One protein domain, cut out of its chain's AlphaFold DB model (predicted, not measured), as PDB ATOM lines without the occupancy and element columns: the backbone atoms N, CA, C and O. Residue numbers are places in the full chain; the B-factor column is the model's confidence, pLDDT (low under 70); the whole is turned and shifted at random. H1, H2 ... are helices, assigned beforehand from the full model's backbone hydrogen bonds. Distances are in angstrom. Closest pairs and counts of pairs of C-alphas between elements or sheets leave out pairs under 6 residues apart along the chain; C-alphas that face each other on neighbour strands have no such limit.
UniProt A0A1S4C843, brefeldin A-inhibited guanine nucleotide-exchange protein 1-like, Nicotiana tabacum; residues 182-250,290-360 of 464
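This is residues 182 to 250 and 290 to 360 of the 464 residues of the protein "brefeldin A-inhibited guanine nucleotide-exchange protein 1-like" of Nicotiana tabacum (UniProt A0A1S4C843). A flat slab of helices is built round the long helix H1, with H3 packed on one side of it and the hairpin of H4 and H5 on the other. H7 lies beside H4 at the far edge of the slab, and short H6 joins H5 to H7. H1, H4 and H5 form an up-and-down bundle, each running against the one before it. The printed part has 140 residues with seven named helices, H1 to H7, and no named strand; it is all helix and compact, with a radius of gyration of the C-alphas of 16.1 A and spans of 49 by 40 by 21 A.

H1, residues 182 to 205, is 34.7 A long and begins at C-alpha 182 (-3.067, 34.402, -12.229). H5, residues 316 to 337, measures 31.9 A. H4 is residues 290 to 305, 22.7 A, and H3 residues 231 to 246, 22.2 A. H7, residues 346 to 360, measures 19.9 A and ends at C-alpha 360 (-30.175, 36.275, -12.024). H2 is residues 217 to 220 and H6 residues 340 to 344.

H1 is the hub. With residues 182 to 191 alone it touches H3 at a steep tilt of 39 degrees, the same way; the closest C-alphas, of Cys 187 and Ala 237, are 4.9 A apart. H1 touches H5 (Ala 193 and Leu 330, closest C-alphas, 5.9 A). Residues 199 to 204 of H1 touch H4 (Val 203 and Arg 292, closest C-alphas, 4.9 A). H4 and H5 form a helical hairpin, at 39 degrees. H7 touches H4 at a shallow tilt of 17 degrees, the same way, with C-alphas 303 and 359 closest at 5.7 A. H2 touches H3, its closest C-alphas being Val 217 and Gln 238 at 5.8 A. H6 and H7 touch only at the corner. H1 and H7 are apart. Every O i to N i+4 pair is within hydrogen-bond range in H1, H3, H4, H5 and H6, but 9 of 11 in H7; H2 is too short for such a pair.

The C-alphas farthest apart, of Lys 250 and Glu 313, are 54.1 A apart. Residues 251 to 289 are not printed, with 28.9 A between C-alphas 250 and 290 across the cut. The link from H1 to H2 is long. The pLDDT is under 70 at residues 223 to 230, 248 to 250 and 309 to 316.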
ATOM      1  N   GLY A 182      -2.088  33.991 -13.240       88.06
ATOM      2  CA  GLY A 182      -3.067  34.402 -12.229       88.06
ATOM      3  C   GLY A 182      -2.969  35.883 -11.845       88.06
ATOM      4  O   GLY A 182      -3.991  36.535 -11.649       88.06
ATOM      5  N   THR A 183      -1.764  36.458 -11.832       90.88
ATOM      6  CA  THR A 183      -1.556  37.882 -11.515       90.88
ATOM      7  C   THR A 183      -2.146  38.789 -12.592       90.88
ATOM      8  O   THR A 183      -2.872  39.732 -12.272       90.88
ATOM      9  N   ASN A 184      -1.910  38.479 -13.871       92.62
ATOM     10  CA  ASN A 184      -2.488  39.227 -14.993       92.62
ATOM     11  C   ASN A 184      -4.012  39.124 -15.003       92.62
ATOM     12  O   ASN A 184      -4.693  40.117 -15.251       92.62
ATOM     13  N   GLN A 185      -4.558  37.953 -14.664       92.56
ATOM     14  CA  GLN A 185      -6.000  37.779 -14.509       92.56
ATOM     15  C   GLN A 185      -6.554  38.680 -13.392       92.56
ATOM     16  O   GLN A 185      -7.551  39.369 -13.604       92.56
ATOM     17  N   ILE A 186      -5.907  38.739 -12.221       93.50
ATOM     18  CA  ILE A 186      -6.321  39.643 -11.134       93.50
ATOM     19  C   ILE A 186      -6.227  41.108 -11.584       93.50
ATOM     20  O   ILE A 186      -7.155  41.881 -11.338       93.50
ATOM     21  N   CYS A 187      -5.160  41.495 -12.290       95.56
ATOM     22  CA  CYS A 187      -5.007  42.847 -12.834       95.56
ATOM     23  C   CYS A 187      -6.122  43.180 -13.837       95.56
ATOM     24  O   CYS A 187      -6.765  44.218 -13.709       95.56
ATOM     25  N   ALA A 188      -6.418  42.283 -14.783       96.62
ATOM     26  CA  ALA A 188      -7.489  42.451 -15.765       96.62
ATOM     27  C   ALA A 188      -8.859  42.593 -15.089       96.62
ATOM     28  O   ALA A 188      -9.620  43.506 -15.411       96.62
ATOM     29  N   LYS A 189      -9.147  41.740 -14.098       95.62
ATOM     30  CA  LYS A 189     -10.368  41.807 -13.287       95.62
ATOM     31  C   LYS A 189     -10.491  43.147 -12.555       95.62
ATOM     32  O   LYS A 189     -11.549  43.771 -12.586       95.62
ATOM     33  N   SER A 190      -9.406  43.604 -11.934       96.75
ATOM     34  CA  SER A 190      -9.358  44.861 -11.177       96.75
ATOM     35  C   SER A 190      -9.535  46.077 -12.085       96.75
ATOM     36  O   SER A 190     -10.290  46.992 -11.761       96.75
ATOM     37  N   VAL A 191      -8.914  46.055 -13.268       98.50
ATOM     38  CA  VAL A 191      -9.086  47.075 -14.308       98.50
ATOM     39  C   VAL A 191     -10.529  47.127 -14.801       98.50
ATOM     40  O   VAL A 191     -11.099  48.211 -14.877       98.50
ATOM     41  N   LEU A 192     -11.152  45.979 -15.079       98.50
ATOM     42  CA  LEU A 192     -12.560  45.917 -15.477       98.50
ATOM     43  C   LEU A 192     -13.481  46.484 -14.394       98.50
ATOM     44  O   LEU A 192     -14.355  47.290 -14.701       98.50
ATOM     45  N   ALA A 193     -13.268  46.109 -13.130       98.12
ATOM     46  CA  ALA A 193     -14.033  46.651 -12.013       98.12
ATOM     47  C   ALA A 193     -13.852  48.173 -11.897       98.12
ATOM     48  O   ALA A 193     -14.834  48.894 -11.735       98.12
ATOM     49  N   GLN A 194     -12.627  48.682 -12.063       98.50
ATOM     50  CA  GLN A 194     -12.358  50.120 -12.053       98.50
ATOM     51  C   GLN A 194     -13.015  50.848 -13.231       98.50
ATOM     52  O   GLN A 194     -13.540  51.945 -13.049       98.50
ATOM     53  N   MET A 195     -13.038  50.246 -14.425       98.56
ATOM     54  CA  MET A 195     -13.780  50.788 -15.567       98.56
ATOM     55  C   MET A 195     -15.270  50.894 -15.249       98.56
ATOM     56  O   MET A 195     -15.866  51.932 -15.529       98.56
ATOM     57  N   MET A 196     -15.862  49.867 -14.626       98.19
ATOM     58  CA  MET A 196     -17.263  49.922 -14.202       98.19
ATOM     59  C   MET A 196     -17.480  51.046 -13.190       98.19
ATOM     60  O   MET A 196     -18.386  51.853 -13.367       98.19
ATOM     61  N   MET A 197     -16.613  51.164 -12.181       97.75
ATOM     62  CA  MET A 197     -16.690  52.249 -11.201       97.75
ATOM     63  C   MET A 197     -16.678  53.628 -11.861       97.75
ATOM     64  O   MET A 197     -17.535  54.454 -11.558       97.75
ATOM     65  N   ILE A 198     -15.751  53.874 -12.789       97.44
ATOM     66  CA  ILE A 198     -15.639  55.162 -13.483       97.44
ATOM     67  C   ILE A 198     -16.884  55.421 -14.335       97.44
ATOM     68  O   ILE A 198     -17.540  56.446 -14.160       97.44
ATOM     69  N   VAL A 199     -17.232  54.495 -15.236       97.56
ATOM     70  CA  VAL A 199     -18.351  54.672 -16.174       97.56
ATOM     71  C   VAL A 199     -19.654  54.895 -15.416       97.56
ATOM     72  O   VAL A 199     -20.381  55.834 -15.719       97.56
ATOM     73  N   PHE A 200     -19.941  54.089 -14.396       97.44
ATOM     74  CA  PHE A 200     -21.218  54.175 -13.695       97.44
ATOM     75  C   PHE A 200     -21.304  55.339 -12.701       97.44
ATOM     76  O   PHE A 200     -22.400  55.855 -12.494       97.44
ATOM     77  N   THR A 201     -20.173  55.846 -12.197       96.94
ATOM     78  CA  THR A 201     -20.141  57.142 -11.491       96.94
ATOM     79  C   THR A 201     -20.468  58.289 -12.452       96.94
ATOM     80  O   THR A 201     -21.274  59.159 -12.134       96.94
ATOM     81  N   ARG A 202     -19.916  58.263 -13.675       95.62
ATOM     82  CA  ARG A 202     -20.236  59.255 -14.716       95.62
ATOM     83  C   ARG A 202     -21.692  59.193 -15.161       95.62
ATOM     84  O   ARG A 202     -22.283  60.229 -15.431       95.62
ATOM     85  N   VAL A 203     -22.283  58.001 -15.234       95.12
ATOM     86  CA  VAL A 203     -23.709  57.805 -15.560       95.12
ATOM     87  C   VAL A 203     -24.614  58.413 -14.485       95.12
ATOM     88  O   VAL A 203     -25.621  59.044 -14.825       95.12
ATOM     89  N   GLU A 204     -24.251  58.240 -13.210       94.25
ATOM     90  CA  GLU A 204     -24.972  58.811 -12.068       94.25
ATOM     91  C   GLU A 204     -24.986  60.345 -12.143       94.25
ATOM     92  O   GLU A 204     -26.051  60.951 -12.291       94.25
ATOM     93  N   GLU A 205     -23.795  60.949 -12.157       92.88
ATOM     94  CA  GLU A 205     -23.600  62.408 -12.150       92.88
ATOM     95  C   GLU A 205     -23.873  63.062 -13.511       92.88
ATOM     96  O   GLU A 205     -24.027  64.275 -13.613       92.88
ATOM     97  N   ASN A 206     -23.949  62.260 -14.573       92.81
ATOM     98  CA  ASN A 206     -24.015  62.715 -15.957       92.81
ATOM     99  C   ASN A 206     -22.901  63.711 -16.335       92.81
ATOM    100  O   ASN A 206     -23.146  64.739 -16.963       92.81
ATOM    101  N   SER A 207     -21.666  63.406 -15.943       91.25
ATOM    102  CA  SER A 207     -20.501  64.244 -16.231       91.25
ATOM    103  C   SER A 207     -19.268  63.384 -16.471       91.25
ATOM    104  O   SER A 207     -19.167  62.278 -15.948       91.25
ATOM    105  N   MET A 208     -18.311  63.882 -17.256       88.44
ATOM    106  CA  MET A 208     -17.008  63.226 -17.437       88.44
ATOM    107  C   MET A 208     -16.022  63.569 -16.312       88.44
ATOM    108  O   MET A 208     -15.096  62.791 -16.049       88.44
ATOM    109  N   MET A 209     -16.248  64.698 -15.633       88.88
ATOM    110  CA  MET A 209     -15.430  65.238 -14.545       88.88
ATOM    111  C   MET A 209     -15.989  64.785 -13.196       88.88
ATOM    112  O   MET A 209     -16.559  65.570 -12.446       88.88
ATOM    113  N   VAL A 210     -15.849  63.495 -12.900       90.06
ATOM    114  CA  VAL A 210     -16.318  62.916 -11.636       90.06
ATOM    115  C   VAL A 210     -15.156  62.436 -10.788       90.06
ATOM    116  O   VAL A 210     -14.163  61.909 -11.300       90.06
ATOM    117  N   GLU A 211     -15.309  62.564  -9.477       90.81
ATOM    118  CA  GLU A 211     -14.476  61.838  -8.531       90.81
ATOM    119  C   GLU A 211     -15.027  60.424  -8.368       90.81
ATOM    120  O   GLU A 211     -16.209  60.222  -8.099       90.81
ATOM    121  N   PHE A 212     -14.164  59.431  -8.536       93.19
ATOM    122  CA  PHE A 212     -14.513  58.026  -8.386       93.19
ATOM    123  C   PHE A 212     -13.569  57.370  -7.382       93.19
ATOM    124  O   PHE A 212     -12.418  57.774  -7.214       93.19
ATOM    125  N   LYS A 213     -14.063  56.329  -6.714       93.75
ATOM    126  CA  LYS A 213     -13.266  55.545  -5.768       93.75
ATOM    127  C   LYS A 213     -12.410  54.524  -6.512       93.75
ATOM    128  O   LYS A 213     -12.847  53.944  -7.512       93.75
ATOM    129  N   THR A 214     -11.210  54.283  -5.998       95.62
ATOM    130  CA  THR A 214     -10.377  53.166  -6.446       95.62
ATOM    131  C   THR A 214     -10.912  51.862  -5.864       95.62
ATOM    132  O   THR A 214     -11.235  51.797  -4.677       95.62
ATOM    133  N   VAL A 215     -11.019  50.828  -6.694       95.38
ATOM    134  CA  VAL A 215     -11.477  49.498  -6.275       95.38
ATOM    135  C   VAL A 215     -10.438  48.834  -5.365       95.38
ATOM    136  O   VAL A 215      -9.241  48.844  -5.658       95.38
ATOM    137  N   SER A 216     -10.914  48.220  -4.277       94.31
ATOM    138  CA  SER A 216     -10.122  47.325  -3.431       94.31
ATOM    139  C   SER A 216     -10.026  45.948  -4.086       94.31
ATOM    140  O   SER A 216     -11.028  45.244  -4.231       94.31
ATOM    141  N   VAL A 217      -8.816  45.545  -4.481       92.69
ATOM    142  CA  VAL A 217      -8.585  44.236  -5.117       92.69
ATOM    143  C   VAL A 217      -8.900  43.090  -4.151       92.69
ATOM    144  O   VAL A 217      -9.411  42.056  -4.572       92.69
ATOM    145  N   ALA A 218      -8.655  43.279  -2.851       89.50
ATOM    146  CA  ALA A 218      -8.940  42.270  -1.835       89.50
ATOM    147  C   ALA A 218     -10.447  41.989  -1.704       89.50
ATOM    148  O   ALA A 218     -10.858  40.831  -1.713       89.50
ATOM    149  N   GLU A 219     -11.273  43.037  -1.651       89.00
ATOM    150  CA  GLU A 219     -12.739  42.904  -1.594       89.00
ATOM    151  C   GLU A 219     -13.301  42.308  -2.892       89.00
ATOM    152  O   GLU A 219     -14.230  41.504  -2.878       89.00
ATOM    153  N   LEU A 220     -12.701  42.654  -4.035       88.38
ATOM    154  CA  LEU A 220     -13.110  42.137  -5.340       88.38
ATOM    155  C   LEU A 220     -12.893  40.618  -5.488       88.38
ATOM    156  O   LEU A 220     -13.552  39.981  -6.315       88.38
ATOM    157  N   LEU A 221     -11.963  40.035  -4.728       85.50
ATOM    158  CA  LEU A 221     -11.612  38.611  -4.780       85.50
ATOM    159  C   LEU A 221     -12.273  37.768  -3.680       85.50
ATOM    160  O   LEU A 221     -12.036  36.562  -3.627       85.50
ATOM    161  N   GLU A 222     -13.132  38.356  -2.840       75.00
ATOM    162  CA  GLU A 222     -13.774  37.671  -1.705       75.00
ATOM    163  C   GLU A 222     -14.525  36.386  -2.116       75.00
ATOM    164  O   GLU A 222     -14.492  35.385  -1.400       75.00
ATOM    165  N   PHE A 223     -15.151  36.388  -3.301       64.44
ATOM    166  CA  PHE A 223     -15.934  35.262  -3.834       64.44
ATOM    167  C   PHE A 223     -15.156  34.354  -4.802       64.44
ATOM    168  O   PHE A 223     -15.697  33.354  -5.279       64.44
ATOM    169  N   THR A 224     -13.910  34.700  -5.140       65.50
ATOM    170  CA  THR A 224     -13.125  34.004  -6.170       65.50
ATOM    171  C   THR A 224     -12.306  32.853  -5.570       65.50
ATOM    172  O   THR A 224     -11.936  32.883  -4.397       65.50
ATOM    173  N   ASP A 225     -12.041  31.814  -6.374       53.41
ATOM    174  CA  ASP A 225     -11.302  30.615  -5.964       53.41
ATOM    175  C   ASP A 225     -10.016  30.948  -5.195       53.41
ATOM    176  O   ASP A 225      -9.171  31.724  -5.649       53.41
ATOM    177  N   ARG A 226      -9.822  30.261  -4.062       51.53
ATOM    178  CA  ARG A 226      -8.649  30.375  -3.173       51.53
ATOM    179  C   ARG A 226      -7.303  30.143  -3.882       51.53
ATOM    180  O   ARG A 226      -6.267  30.445  -3.303       51.53
ATOM    181  N   ASN A 227      -7.321  29.644  -5.118       49.88
ATOM    182  CA  ASN A 227      -6.155  29.379  -5.959       49.88
ATOM    183  C   ASN A 227      -5.502  30.648  -6.544       49.88
ATOM    184  O   ASN A 227      -4.371  30.566  -7.005       49.88
ATOM    185  N   LEU A 228      -6.184  31.804  -6.538       55.00
ATOM    186  CA  LEU A 228      -5.624  33.090  -6.999       55.00
ATOM    187  C   LEU A 228      -5.184  34.013  -5.846       55.00
ATOM    188  O   LEU A 228      -4.585  35.060  -6.083       55.00
ATOM    189  N   ASN A 229      -5.447  33.634  -4.592       57.94
ATOM    190  CA  ASN A 229      -5.243  34.489  -3.420       57.94
ATOM    191  C   ASN A 229      -3.823  34.378  -2.844       57.94
ATOM    192  O   ASN A 229      -3.631  34.151  -1.649       57.94
ATOM    193  N   GLU A 230      -2.813  34.568  -3.688       66.31
ATOM    194  CA  GLU A 230      -1.460  34.841  -3.214       66.31
ATOM    195  C   GLU A 230      -1.391  36.316  -2.803       66.31
ATOM    196  O   GLU A 230      -1.596  37.209  -3.626       66.31
ATOM    197  N   GLY A 231      -1.124  36.602  -1.525       76.00
ATOM    198  CA  GLY A 231      -1.107  37.980  -1.009       76.00
ATOM    199  C   GLY A 231      -0.188  38.928  -1.798       76.00
ATOM    200  O   GLY A 231      -0.498  40.111  -1.937       76.00
ATOM    201  N   SER A 232       0.889  38.400  -2.393       86.19
ATOM    202  CA  SER A 232       1.783  39.124  -3.306       86.19
ATOM    203  C   SER A 232       1.091  39.586  -4.589       86.19
ATOM    204  O   SER A 232       1.276  40.727  -5.007       86.19
ATOM    205  N   SER A 233       0.271  38.732  -5.198       89.38
ATOM    206  CA  SER A 233      -0.423  39.006  -6.461       89.38
ATOM    207  C   SER A 233      -1.546  40.027  -6.268       89.38
ATOM    208  O   SER A 233      -1.729  40.911  -7.103       89.38
ATOM    209  N   ILE A 234      -2.234  39.976  -5.120       90.56
ATOM    210  CA  ILE A 234      -3.221  40.989  -4.713       90.56
ATOM    211  C   ILE A 234      -2.545  42.354  -4.545       90.56
ATOM    212  O   ILE A 234      -3.016  43.352  -5.090       90.56
ATOM    213  N   GLN A 235      -1.420  42.404  -3.823       92.94
ATOM    214  CA  GLN A 235      -0.682  43.647  -3.610       92.94
ATOM    215  C   GLN A 235      -0.132  44.216  -4.924       92.94
ATOM    216  O   GLN A 235      -0.233  45.420  -5.160       92.94
ATOM    217  N   PHE A 236       0.415  43.363  -5.793       95.31
ATOM    218  CA  PHE A 236       0.877  43.766  -7.119       95.31
ATOM    219  C   PHE A 236      -0.257  44.387  -7.937       95.31
ATOM    220  O   PHE A 236      -0.107  45.498  -8.440       95.31
ATOM    221  N   ALA A 237      -1.407  43.713  -8.019       95.06
ATOM    222  CA  ALA A 237      -2.551  44.204  -8.775       95.06
ATOM    223  C   ALA A 237      -3.118  45.514  -8.206       95.06
ATOM    224  O   ALA A 237      -3.495  46.397  -8.976       95.06
ATOM    225  N   GLN A 238      -3.131  45.682  -6.878       96.31
ATOM    226  CA  GLN A 238      -3.540  46.943  -6.254       96.31
ATOM    227  C   GLN A 238      -2.573  48.081  -6.601       96.31
ATOM    228  O   GLN A 238      -3.016  49.167  -6.965       96.31
ATOM    229  N   ASN A 239      -1.259  47.838  -6.529       96.94
ATOM    230  CA  ASN A 239      -0.246  48.831  -6.895       96.94
ATOM    231  C   ASN A 239      -0.346  49.211  -8.376       96.94
ATOM    232  O   ASN A 239      -0.320  50.394  -8.708       96.94
ATOM    233  N   PHE A 240      -0.515  48.215  -9.246       97.12
ATOM    234  CA  PHE A 240      -0.730  48.400 -10.676       97.12
ATOM    235  C   PHE A 240      -1.966  49.265 -10.959       97.12
ATOM    236  O   PHE A 240      -1.907  50.192 -11.765       97.12
ATOM    237  N   LEU A 241      -3.079  49.006 -10.265       97.06
ATOM    238  CA  LEU A 241      -4.298  49.795 -10.411       97.06
ATOM    239  C   LEU A 241      -4.104  51.243  -9.938       97.06
ATOM    240  O   LEU A 241      -4.472  52.175 -10.654       97.06
ATOM    241  N   ASN A 242      -3.497  51.425  -8.761       96.38
ATOM    242  CA  ASN A 242      -3.223  52.744  -8.191       96.38
ATOM    243  C   ASN A 242      -2.326  53.570  -9.119       96.38
ATOM    244  O   ASN A 242      -2.629  54.729  -9.374       96.38
ATOM    245  N   GLU A 243      -1.285  52.968  -9.702       95.50
ATOM    246  CA  GLU A 243      -0.399  53.647 -10.654       95.50
ATOM    247  C   GLU A 243      -1.180  54.252 -11.831       95.50
ATOM    248  O   GLU A 243      -0.941  55.394 -12.219       95.50
ATOM    249  N   ILE A 244      -2.144  53.512 -12.386       95.62
ATOM    250  CA  ILE A 244      -2.949  53.983 -13.519       95.62
ATOM    251  C   ILE A 244      -3.944  55.064 -13.089       95.62
ATOM    252  O   ILE A 244      -4.165  56.026 -13.832       95.62
ATOM    253  N   VAL A 245      -4.572  54.903 -11.919       93.50
ATOM    254  CA  VAL A 245      -5.570  55.844 -11.389       93.50
ATOM    255  C   VAL A 245      -4.926  57.177 -10.993       93.50
ATOM    256  O   VAL A 245      -5.460  58.238 -11.329       93.50
ATOM    257  N   ASP A 246      -3.750  57.119 -10.370       91.00
ATOM    258  CA  ASP A 246      -3.003  58.274  -9.864       91.00
ATOM    259  C   ASP A 246      -2.114  58.939 -10.922       91.00
ATOM    260  O   ASP A 246      -1.547  60.005 -10.666       91.00
ATOM    261  N   ALA A 247      -2.015  58.368 -12.130       85.50
ATOM    262  CA  ALA A 247      -1.338  58.968 -13.279       85.50
ATOM    263  C   ALA A 247      -2.081  60.228 -13.781       85.50
ATOM    264  O   ALA A 247      -2.661  60.248 -14.866       85.50
ATOM    265  N   LYS A 248      -2.113  61.297 -12.981       68.44
ATOM    266  CA  LYS A 248      -2.685  62.604 -13.334       68.44
ATOM    267  C   LYS A 248      -1.630  63.495 -13.996       68.44
ATOM    268  O   LYS A 248      -0.444  63.430 -13.662       68.44
ATOM    269  N   SER A 249      -2.067  64.387 -14.887       54.66
ATOM    270  CA  SER A 249      -1.250  65.524 -15.314       54.66
ATOM    271  C   SER A 249      -0.970  66.405 -14.089       54.66
ATOM    272  O   SER A 249      -1.895  66.877 -13.433       54.66
ATOM    273  N   LYS A 250       0.307  66.635 -13.757       43.66
ATOM    274  CA  LYS A 250       0.711  67.540 -12.656       43.66
ATOM    275  C   LYS A 250       0.376  69.014 -12.923       43.66
ATOM    276  O   LYS A 250       0.599  69.860 -12.066       43.66
ATOM    277  N   LYS A 290     -25.575  61.333 -23.932       90.69
ATOM    278  CA  LYS A 290     -24.641  60.341 -24.488       90.69
ATOM    279  C   LYS A 290     -24.008  59.417 -23.427       90.69
ATOM    280  O   LYS A 290     -24.040  58.202 -23.571       90.69
ATOM    281  N   ILE A 291     -23.543  59.984 -22.307       92.31
ATOM    282  CA  ILE A 291     -22.902  59.254 -21.192       92.31
ATOM    283  C   ILE A 291     -23.809  58.150 -20.623       92.31
ATOM    284  O   ILE A 291     -23.372  57.028 -20.363       92.31
ATOM    285  N   ARG A 292     -25.090  58.467 -20.414       93.00
ATOM    286  CA  ARG A 292     -26.062  57.528 -19.840       93.00
ATOM    287  C   ARG A 292     -26.451  56.447 -20.842       93.00
ATOM    288  O   ARG A 292     -26.583  55.296 -20.438       93.00
ATOM    289  N   GLU A 293     -26.581  56.789 -22.123       92.38
ATOM    290  CA  GLU A 293     -26.814  55.815 -23.200       92.38
ATOM    291  C   GLU A 293     -25.683  54.781 -23.279       92.38
ATOM    292  O   GLU A 293     -25.944  53.575 -23.309       92.38
ATOM    293  N   ASP A 294     -24.430  55.240 -23.217       92.56
ATOM    294  CA  ASP A 294     -23.254  54.368 -23.226       92.56
ATOM    295  C   ASP A 294     -23.249  53.435 -21.998       92.56
ATOM    296  O   ASP A 294     -23.022  52.226 -22.115       92.56
ATOM    297  N   GLY A 295     -23.599  53.968 -20.820       94.50
ATOM    298  CA  GLY A 295     -23.779  53.188 -19.593       94.50
ATOM    299  C   GLY A 295     -24.873  52.120 -19.694       94.50
ATOM    300  O   GLY A 295     -24.666  50.978 -19.275       94.50
ATOM    301  N   PHE A 296     -26.023  52.452 -20.291       92.69
ATOM    302  CA  PHE A 296     -27.110  51.498 -20.533       92.69
ATOM    303  C   PHE A 296     -26.673  50.357 -21.447       92.69
ATOM    304  O   PHE A 296     -26.919  49.182 -21.147       92.69
ATOM    305  N   MET A 297     -26.011  50.693 -22.554       93.75
ATOM    306  CA  MET A 297     -25.522  49.707 -23.509       93.75
ATOM    307  C   MET A 297     -24.505  48.766 -22.855       93.75
ATOM    308  O   MET A 297     -24.587  47.546 -23.042       93.75
ATOM    309  N   LEU A 298     -23.587  49.305 -22.049       96.50
ATOM    310  CA  LEU A 298     -22.598  48.512 -21.328       96.50
ATOM    311  C   LEU A 298     -23.251  47.587 -20.288       96.50
ATOM    312  O   LEU A 298     -22.956  46.390 -20.273       96.50
ATOM    313  N   PHE A 299     -24.190  48.097 -19.484       97.12
ATOM    314  CA  PHE A 299     -24.927  47.295 -18.499       97.12
ATOM    315  C   PHE A 299     -25.683  46.133 -19.161       97.12
ATOM    316  O   PHE A 299     -25.559  44.976 -18.752       97.12
ATOM    317  N   LYS A 300     -26.415  46.418 -20.247       95.25
ATOM    318  CA  LYS A 300     -27.128  45.408 -21.045       95.25
ATOM    319  C   LYS A 300     -26.171  44.349 -21.593       95.25
ATOM    320  O   LYS A 300     -26.489  43.160 -21.550       95.25
ATOM    321  N   ASN A 301     -25.002  44.753 -22.095       95.19
ATOM    322  CA  ASN A 301     -23.987  43.823 -22.588       95.19
ATOM    323  C   ASN A 301     -23.445  42.909 -21.480       95.19
ATOM    324  O   ASN A 301     -23.341  41.705 -21.705       95.19
ATOM    325  N   LEU A 302     -23.170  43.431 -20.281       96.44
ATOM    326  CA  LEU A 302     -22.711  42.623 -19.145       96.44
ATOM    327  C   LEU A 302     -23.754  41.590 -18.706       96.44
ATOM    328  O   LEU A 302     -23.419  40.416 -18.555       96.44
ATOM    329  N   CYS A 303     -25.027  41.988 -18.604       96.81
ATOM    330  CA  CYS A 303     -26.130  41.057 -18.346       96.81
ATOM    331  C   CYS A 303     -26.249  39.984 -19.439       96.81
ATOM    332  O   CYS A 303     -26.556  38.830 -19.161       96.81
ATOM    333  N   LYS A 304     -26.002  40.322 -20.710       94.19
ATOM    334  CA  LYS A 304     -25.983  39.321 -21.788       94.19
ATOM    335  C   LYS A 304     -24.798  38.360 -21.658       94.19
ATOM    336  O   LYS A 304     -24.970  37.165 -21.892       94.19
ATOM    337  N   LEU A 305     -23.616  38.853 -21.279       92.31
ATOM    338  CA  LEU A 305     -22.424  38.024 -21.073       92.31
ATOM    339  C   LEU A 305     -22.596  37.037 -19.912       92.31
ATOM    340  O   LEU A 305     -22.244  35.870 -20.074       92.31
ATOM    341  N   SER A 306     -23.227  37.444 -18.806       94.31
ATOM    342  CA  SER A 306     -23.538  36.542 -17.683       94.31
ATOM    343  C   SER A 306     -24.557  35.450 -18.035       94.31
ATOM    344  O   SER A 306     -24.704  34.484 -17.290       94.31
ATOM    345  N   MET A 307     -25.268  35.574 -19.159       90.38
ATOM    346  CA  MET A 307     -26.311  34.642 -19.594       90.38
ATOM    347  C   MET A 307     -25.896  33.701 -20.730       90.38
ATOM    348  O   MET A 307     -26.700  32.851 -21.117       90.38
ATOM    349  N   LYS A 308     -24.690  33.835 -21.300       82.94
ATOM    350  CA  LYS A 308     -24.251  32.981 -22.419       82.94
ATOM    351  C   LYS A 308     -24.242  31.506 -22.000       82.94
ATOM    352  O   LYS A 308     -23.641  31.154 -20.992       82.94
ATOM    353  N   PHE A 309     -24.947  30.646 -22.732       62.44
ATOM    354  CA  PHE A 309     -25.102  29.234 -22.367       62.44
ATOM    355  C   PHE A 309     -23.805  28.437 -22.559       62.44
ATOM    356  O   PHE A 309     -23.040  28.705 -23.479       62.44
ATOM    357  N   SER A 310     -23.610  27.453 -21.682       53.66
ATOM    358  CA  SER A 310     -22.631  26.367 -21.783       53.66
ATOM    359  C   SER A 310     -23.417  25.099 -22.111       53.66
ATOM    360  O   SER A 310     -24.314  24.735 -21.342       53.66
ATOM    361  N   SER A 311     -23.169  24.470 -23.255       47.09
ATOM    362  CA  SER A 311     -23.666  23.119 -23.519       47.09
ATOM    363  C   SER A 311     -22.759  22.163 -22.752       47.09
ATOM    364  O   SER A 311     -21.632  21.962 -23.184       47.09
ATOM    365  N   GLN A 312     -23.236  21.646 -21.614       45.19
ATOM    366  CA  GLN A 312     -22.502  20.709 -20.755       45.19
ATOM    367  C   GLN A 312     -21.933  19.557 -21.592       45.19
ATOM    368  O   GLN A 312     -22.709  18.671 -21.923       45.19
ATOM    369  N   GLU A 313     -20.639  19.597 -21.941       46.47
ATOM    370  CA  GLU A 313     -19.839  18.469 -22.477       46.47
ATOM    371  C   GLU A 313     -18.395  18.846 -22.911       46.47
ATOM    372  O   GLU A 313     -17.621  17.951 -23.267       46.47
ATOM    373  N   HIS A 314     -17.962  20.119 -22.866       53.81
ATOM    374  CA  HIS A 314     -16.676  20.542 -23.463       53.81
ATOM    375  C   HIS A 314     -15.814  21.452 -22.570       53.81
ATOM    376  O   HIS A 314     -16.305  22.141 -21.685       53.81
ATOM    377  N   ALA A 315     -14.495  21.491 -22.820       54.72
ATOM    378  CA  ALA A 315     -13.536  22.340 -22.093       54.72
ATOM    379  C   ALA A 315     -13.885  23.846 -22.137       54.72
ATOM    380  O   ALA A 315     -13.536  24.592 -21.217       54.72
ATOM    381  N   ASP A 316     -14.632  24.266 -23.161       62.50
ATOM    382  CA  ASP A 316     -15.201  25.609 -23.294       62.50
ATOM    383  C   ASP A 316     -16.137  25.972 -22.127       62.50
ATOM    384  O   ASP A 316     -16.260  27.147 -21.781       62.50
ATOM    385  N   ASP A 317     -16.725  24.984 -21.443       74.44
ATOM    386  CA  ASP A 317     -17.631  25.198 -20.313       74.44
ATOM    387  C   ASP A 317     -16.940  25.893 -19.135       74.44
ATOM    388  O   ASP A 317     -17.554  26.737 -18.481       74.44
ATOM    389  N   ASN A 318     -15.652  25.619 -18.893       81.38
ATOM    390  CA  ASN A 318     -14.895  26.269 -17.818       81.38
ATOM    391  C   ASN A 318     -14.597  27.738 -18.137       81.38
ATOM    392  O   ASN A 318     -14.713  28.596 -17.261       81.38
ATOM    393  N   ILE A 319     -14.255  28.047 -19.390       85.62
ATOM    394  CA  ILE A 319     -14.012  29.426 -19.844       85.62
ATOM    395  C   ILE A 319     -15.326  30.214 -19.826       85.62
ATOM    396  O   ILE A 319     -15.367  31.346 -19.343       85.62
ATOM    397  N   LEU A 320     -16.419  29.603 -20.289       86.25
ATOM    398  CA  LEU A 320     -17.753  30.197 -20.246       86.25
ATOM    399  C   LEU A 320     -18.217  30.430 -18.808       86.25
ATOM    400  O   LEU A 320     -18.711  31.514 -18.499       86.25
ATOM    401  N   LEU A 321     -18.028  29.458 -17.911       88.75
ATOM    402  CA  LEU A 321     -18.360  29.594 -16.495       88.75
ATOM    403  C   LEU A 321     -17.558  30.721 -15.841       88.75
ATOM    404  O   LEU A 321     -18.131  31.575 -15.165       88.75
ATOM    405  N   ARG A 322     -16.250  30.763 -16.095       88.81
ATOM    406  CA  ARG A 322     -15.366  31.837 -15.640       88.81
ATOM    407  C   ARG A 322     -15.831  33.206 -16.147       88.81
ATOM    408  O   ARG A 322     -15.862  34.168 -15.382       88.81
ATOM    409  N   GLY A 323     -16.257  33.288 -17.406       91.81
ATOM    410  CA  GLY A 323     -16.864  34.492 -17.966       91.81
ATOM    411  C   GLY A 323     -18.168  34.888 -17.266       91.81
ATOM    412  O   GLY A 323     -18.370  36.063 -16.938       91.81
ATOM    413  N   LYS A 324     -19.051  33.929 -16.961       92.25
ATOM    414  CA  LYS A 324     -20.282  34.204 -16.201       92.25
ATOM    415  C   LYS A 324     -19.978  34.787 -14.828       92.25
ATOM    416  O   LYS A 324     -20.558  35.813 -14.480       92.25
ATOM    417  N   VAL A 325     -19.054  34.164 -14.094       92.75
ATOM    418  CA  VAL A 325     -18.615  34.624 -12.770       92.75
ATOM    419  C   VAL A 325     -18.100  36.056 -12.856       92.75
ATOM    420  O   VAL A 325     -18.649  36.922 -12.181       92.75
ATOM    421  N   LEU A 326     -17.160  36.341 -13.765       94.44
ATOM    422  CA  LEU A 326     -16.642  37.698 -13.946       94.44
ATOM    423  C   LEU A 326     -17.754  38.703 -14.275       94.44
ATOM    424  O   LEU A 326     -17.796  39.795 -13.719       94.44
ATOM    425  N   SER A 327     -18.679  38.347 -15.165       96.75
ATOM    426  CA  SER A 327     -19.774  39.247 -15.556       96.75
ATOM    427  C   SER A 327     -20.690  39.569 -14.370       96.75
ATOM    428  O   SER A 327     -21.084  40.719 -14.197       96.75
ATOM    429  N   LEU A 328     -21.001  38.575 -13.531       96.31
ATOM    430  CA  LEU A 328     -21.786  38.761 -12.309       96.31
ATOM    431  C   LEU A 328     -21.028  39.575 -11.252       96.31
ATOM    432  O   LEU A 328     -21.637  40.405 -10.585       96.31
ATOM    433  N   GLU A 329     -19.712  39.398 -11.125       95.88
ATOM    434  CA  GLU A 329     -18.869  40.215 -10.243       95.88
ATOM    435  C   GLU A 329     -18.858  41.686 -10.679       95.88
ATOM    436  O   GLU A 329     -19.025  42.576  -9.846       95.88
ATOM    437  N   LEU A 330     -18.750  41.961 -11.982       97.50
ATOM    438  CA  LEU A 330     -18.841  43.325 -12.512       97.50
ATOM    439  C   LEU A 330     -20.239  43.925 -12.307       97.50
ATOM    440  O   LEU A 330     -20.350  45.082 -11.912       97.50
ATOM    441  N   LEU A 331     -21.307  43.144 -12.504       97.81
ATOM    442  CA  LEU A 331     -22.672  43.584 -12.192       97.81
ATOM    443  C   LEU A 331     -22.840  43.888 -10.701       97.81
ATOM    444  O   LEU A 331     -23.446  44.898 -10.357       97.81
ATOM    445  N   LYS A 332     -22.263  43.069  -9.814       96.25
ATOM    446  CA  LYS A 332     -22.234  43.345  -8.374       96.25
ATOM    447  C   LYS A 332     -21.558  44.686  -8.083       96.25
ATOM    448  O   LYS A 332     -22.152  45.492  -7.377       96.25
ATOM    449  N   VAL A 333     -20.385  44.963  -8.666       96.50
ATOM    450  CA  VAL A 333     -19.686  46.256  -8.505       96.50
ATOM    451  C   VAL A 333     -20.595  47.429  -8.887       96.50
ATOM    452  O   VAL A 333     -20.666  48.412  -8.149       96.50
ATOM    453  N   ILE A 334     -21.334  47.311  -9.995       97.06
ATOM    454  CA  ILE A 334     -22.282  48.342 -10.438       97.06
ATOM    455  C   ILE A 334     -23.407  48.513  -9.412       97.06
ATOM    456  O   ILE A 334     -23.683  49.630  -8.990       97.06
ATOM    457  N   MET A 335     -24.034  47.423  -8.966       95.94
ATOM    458  CA  MET A 335     -25.172  47.482  -8.039       95.94
ATOM    459  C   MET A 335     -24.787  47.955  -6.628       95.94
ATOM    460  O   MET A 335     -25.564  48.665  -5.983       95.94
ATOM    461  N   ASP A 336     -23.584  47.613  -6.162       93.75
ATOM    462  CA  ASP A 336     -23.034  48.082  -4.886       93.75
ATOM    463  C   ASP A 336     -22.875  49.609  -4.877       93.75
ATOM    464  O   ASP A 336     -23.145  50.251  -3.857       93.75
ATOM    465  N   ASN A 337     -22.523  50.195  -6.026       93.88
ATOM    466  CA  ASN A 337     -22.210  51.619  -6.171       93.88
ATOM    467  C   ASN A 337     -23.298  52.434  -6.887       93.88
ATOM    468  O   ASN A 337     -23.159  53.645  -7.028       93.88
ATOM    469  N   ALA A 338     -24.391  51.797  -7.307       92.81
ATOM    470  CA  ALA A 338     -25.512  52.459  -7.958       92.81
ATOM    471  C   ALA A 338     -26.169  53.492  -7.028       92.81
ATOM    472  O   ALA A 338     -26.557  53.175  -5.894       92.81
ATOM    473  N   GLY A 339     -26.304  54.728  -7.513       91.31
ATOM    474  CA  GLY A 339     -26.837  55.847  -6.752       91.31
ATOM    475  C   GLY A 339     -28.357  56.030  -6.885       91.31
ATOM    476  O   GLY A 339     -29.108  55.098  -7.199       91.31
ATOM    477  N   PRO A 340     -28.878  57.213  -6.514       92.31
ATOM    478  CA  PRO A 340     -30.300  57.542  -6.599       92.31
ATOM    479  C   PRO A 340     -30.940  57.385  -7.986       92.31
ATOM    480  O   PRO A 340     -32.109  56.989  -8.042       92.31
ATOM    481  N   ILE A 341     -30.232  57.661  -9.090       92.44
ATOM    482  CA  ILE A 341     -30.837  57.619 -10.431       92.44
ATOM    483  C   ILE A 341     -31.311  56.207 -10.774       92.44
ATOM    484  O   ILE A 341     -32.418  56.039 -11.277       92.44
ATOM    485  N   TRP A 342     -30.546  55.181 -10.389       92.50
ATOM    486  CA  TRP A 342     -30.898  53.780 -10.634       92.50
ATOM    487  C   TRP A 342     -32.190  53.359  -9.936       92.50
ATOM    488  O   TRP A 342     -32.894  52.472 -10.412       92.50
ATOM    489  N   ARG A 343     -32.500  54.001  -8.805       90.88
ATOM    490  CA  ARG A 343     -33.634  53.669  -7.933       90.88
ATOM    491  C   ARG A 343     -34.899  54.451  -8.256       90.88
ATOM    492  O   ARG A 343     -35.990  53.971  -7.978       90.88
ATOM    493  N   SER A 344     -34.746  55.668  -8.768       88.25
ATOM    494  CA  SER A 344     -35.847  56.617  -8.971       88.25
ATOM    495  C   SER A 344     -36.273  56.734 -10.429       88.25
ATOM    496  O   SER A 344     -37.410  57.100 -10.714       88.25
ATOM    497  N   ASN A 345     -35.376  56.428 -11.361       91.12
ATOM    498  CA  ASN A 345     -35.627  56.604 -12.774       91.12
ATOM    499  C   ASN A 345     -36.230  55.346 -13.405       91.12
ATOM    500  O   ASN A 345     -35.617  54.277 -13.388       91.12
ATOM    501  N   GLU A 346     -37.396  55.484 -14.035       91.00
ATOM    502  CA  GLU A 346     -38.121  54.353 -14.623       91.00
ATOM    503  C   GLU A 346     -37.323  53.604 -15.694       91.00
ATOM    504  O   GLU A 346     -37.387  52.377 -15.745       91.00
ATOM    505  N   ARG A 347     -36.520  54.288 -16.524       89.31
ATOM    506  CA  ARG A 347     -35.711  53.601 -17.546       89.31
ATOM    507  C   ARG A 347     -34.627  52.731 -16.911       89.31
ATOM    508  O   ARG A 347     -34.452  51.590 -17.333       89.31
ATOM    509  N   PHE A 348     -33.942  53.223 -15.875       91.69
ATOM    510  CA  PHE A 348     -32.951  52.424 -15.141       91.69
ATOM    511  C   PHE A 348     -33.589  51.245 -14.409       91.69
ATOM    512  O   PHE A 348     -33.092  50.123 -14.515       91.69
ATOM    513  N   LEU A 349     -34.732  51.465 -13.755       93.75
ATOM    514  CA  LEU A 349     -35.501  50.382 -13.143       93.75
ATOM    515  C   LEU A 349     -35.914  49.332 -14.180       93.75
ATOM    516  O   LEU A 349     -35.720  48.141 -13.952       93.75
ATOM    517  N   ASN A 350     -36.415  49.748 -15.343       92.88
ATOM    518  CA  ASN A 350     -36.823  48.833 -16.409       92.88
ATOM    519  C   ASN A 350     -35.647  48.021 -16.958       92.88
ATOM    520  O   ASN A 350     -35.794  46.826 -17.203       92.88
ATOM    521  N   VAL A 351     -34.462  48.620 -17.095       93.31
ATOM    522  CA  VAL A 351     -33.255  47.893 -17.514       93.31
ATOM    523  C   VAL A 351     -32.829  46.861 -16.463       93.31
ATOM    524  O   VAL A 351     -32.459  45.742 -16.829       93.31
ATOM    525  N   ILE A 352     -32.944  47.173 -15.168       95.69
ATOM    526  CA  ILE A 352     -32.732  46.187 -14.097       95.69
ATOM    527  C   ILE A 352     -33.741  45.034 -14.225       95.69
ATOM    528  O   ILE A 352     -33.330  43.871 -14.265       95.69
ATOM    529  N   LYS A 353     -35.038  45.341 -14.362       94.75
ATOM    530  CA  LYS A 353     -36.111  44.338 -14.507       94.75
ATOM    531  C   LYS A 353     -35.889  43.421 -15.707       94.75
ATOM    532  O   LYS A 353     -35.978  42.204 -15.594       94.75
ATOM    533  N   GLN A 354     -35.579  43.997 -16.863       93.75
ATOM    534  CA  GLN A 354     -35.488  43.248 -18.114       93.75
ATOM    535  C   GLN A 354     -34.188  42.450 -18.233       93.75
ATOM    536  O   GLN A 354     -34.205  41.316 -18.708       93.75
ATOM    537  N   PHE A 355     -33.054  43.021 -17.815       96.12
ATOM    538  CA  PHE A 355     -31.741  42.423 -18.072       96.12
ATOM    539  C   PHE A 355     -31.112  41.799 -16.831       96.12
ATOM    540  O   PHE A 355     -30.673  40.648 -16.898       96.12
ATOM    541  N   LEU A 356     -31.071  42.514 -15.701       97.12
ATOM    542  CA  LEU A 356     -30.428  41.990 -14.495       97.12
ATOM    543  C   LEU A 356     -31.242  40.844 -13.899       97.12
ATOM    544  O   LEU A 356     -30.687  39.776 -13.662       97.12
ATOM    545  N   CYS A 357     -32.553  41.018 -13.716       96.44
ATOM    546  CA  CYS A 357     -33.402  39.962 -13.162       96.44
ATOM    547  C   CYS A 357     -33.408  38.712 -14.057       96.44
ATOM    548  O   CYS A 357     -33.276  37.600 -13.548       96.44
ATOM    549  N   LEU A 358     -33.443  38.868 -15.386       95.19
ATOM    550  CA  LEU A 358     -33.302  37.731 -16.302       95.19
ATOM    551  C   LEU A 358     -31.936  37.038 -16.154       95.19
ATOM    552  O   LEU A 358     -31.870  35.808 -16.146       95.19
ATOM    553  N   SER A 359     -30.855  37.806 -15.981       95.69
ATOM    554  CA  SER A 359     -29.524  37.266 -15.687       95.69
ATOM    555  C   SER A 359     -29.501  36.466 -14.384       95.69
ATOM    556  O   SER A 359     -28.974  35.350 -14.372       95.69
ATOM    557  N   LEU A 360     -30.093  36.987 -13.303       96.00
ATOM    558  CA  LEU A 360     -30.175  36.275 -12.024       96.00
ATOM    559  C   LEU A 360     -30.975  34.974 -12.161       96.00
ATOM    560  O   LEU A 360     -30.532  33.928 -11.693       96.00
TER     561      LEU A 360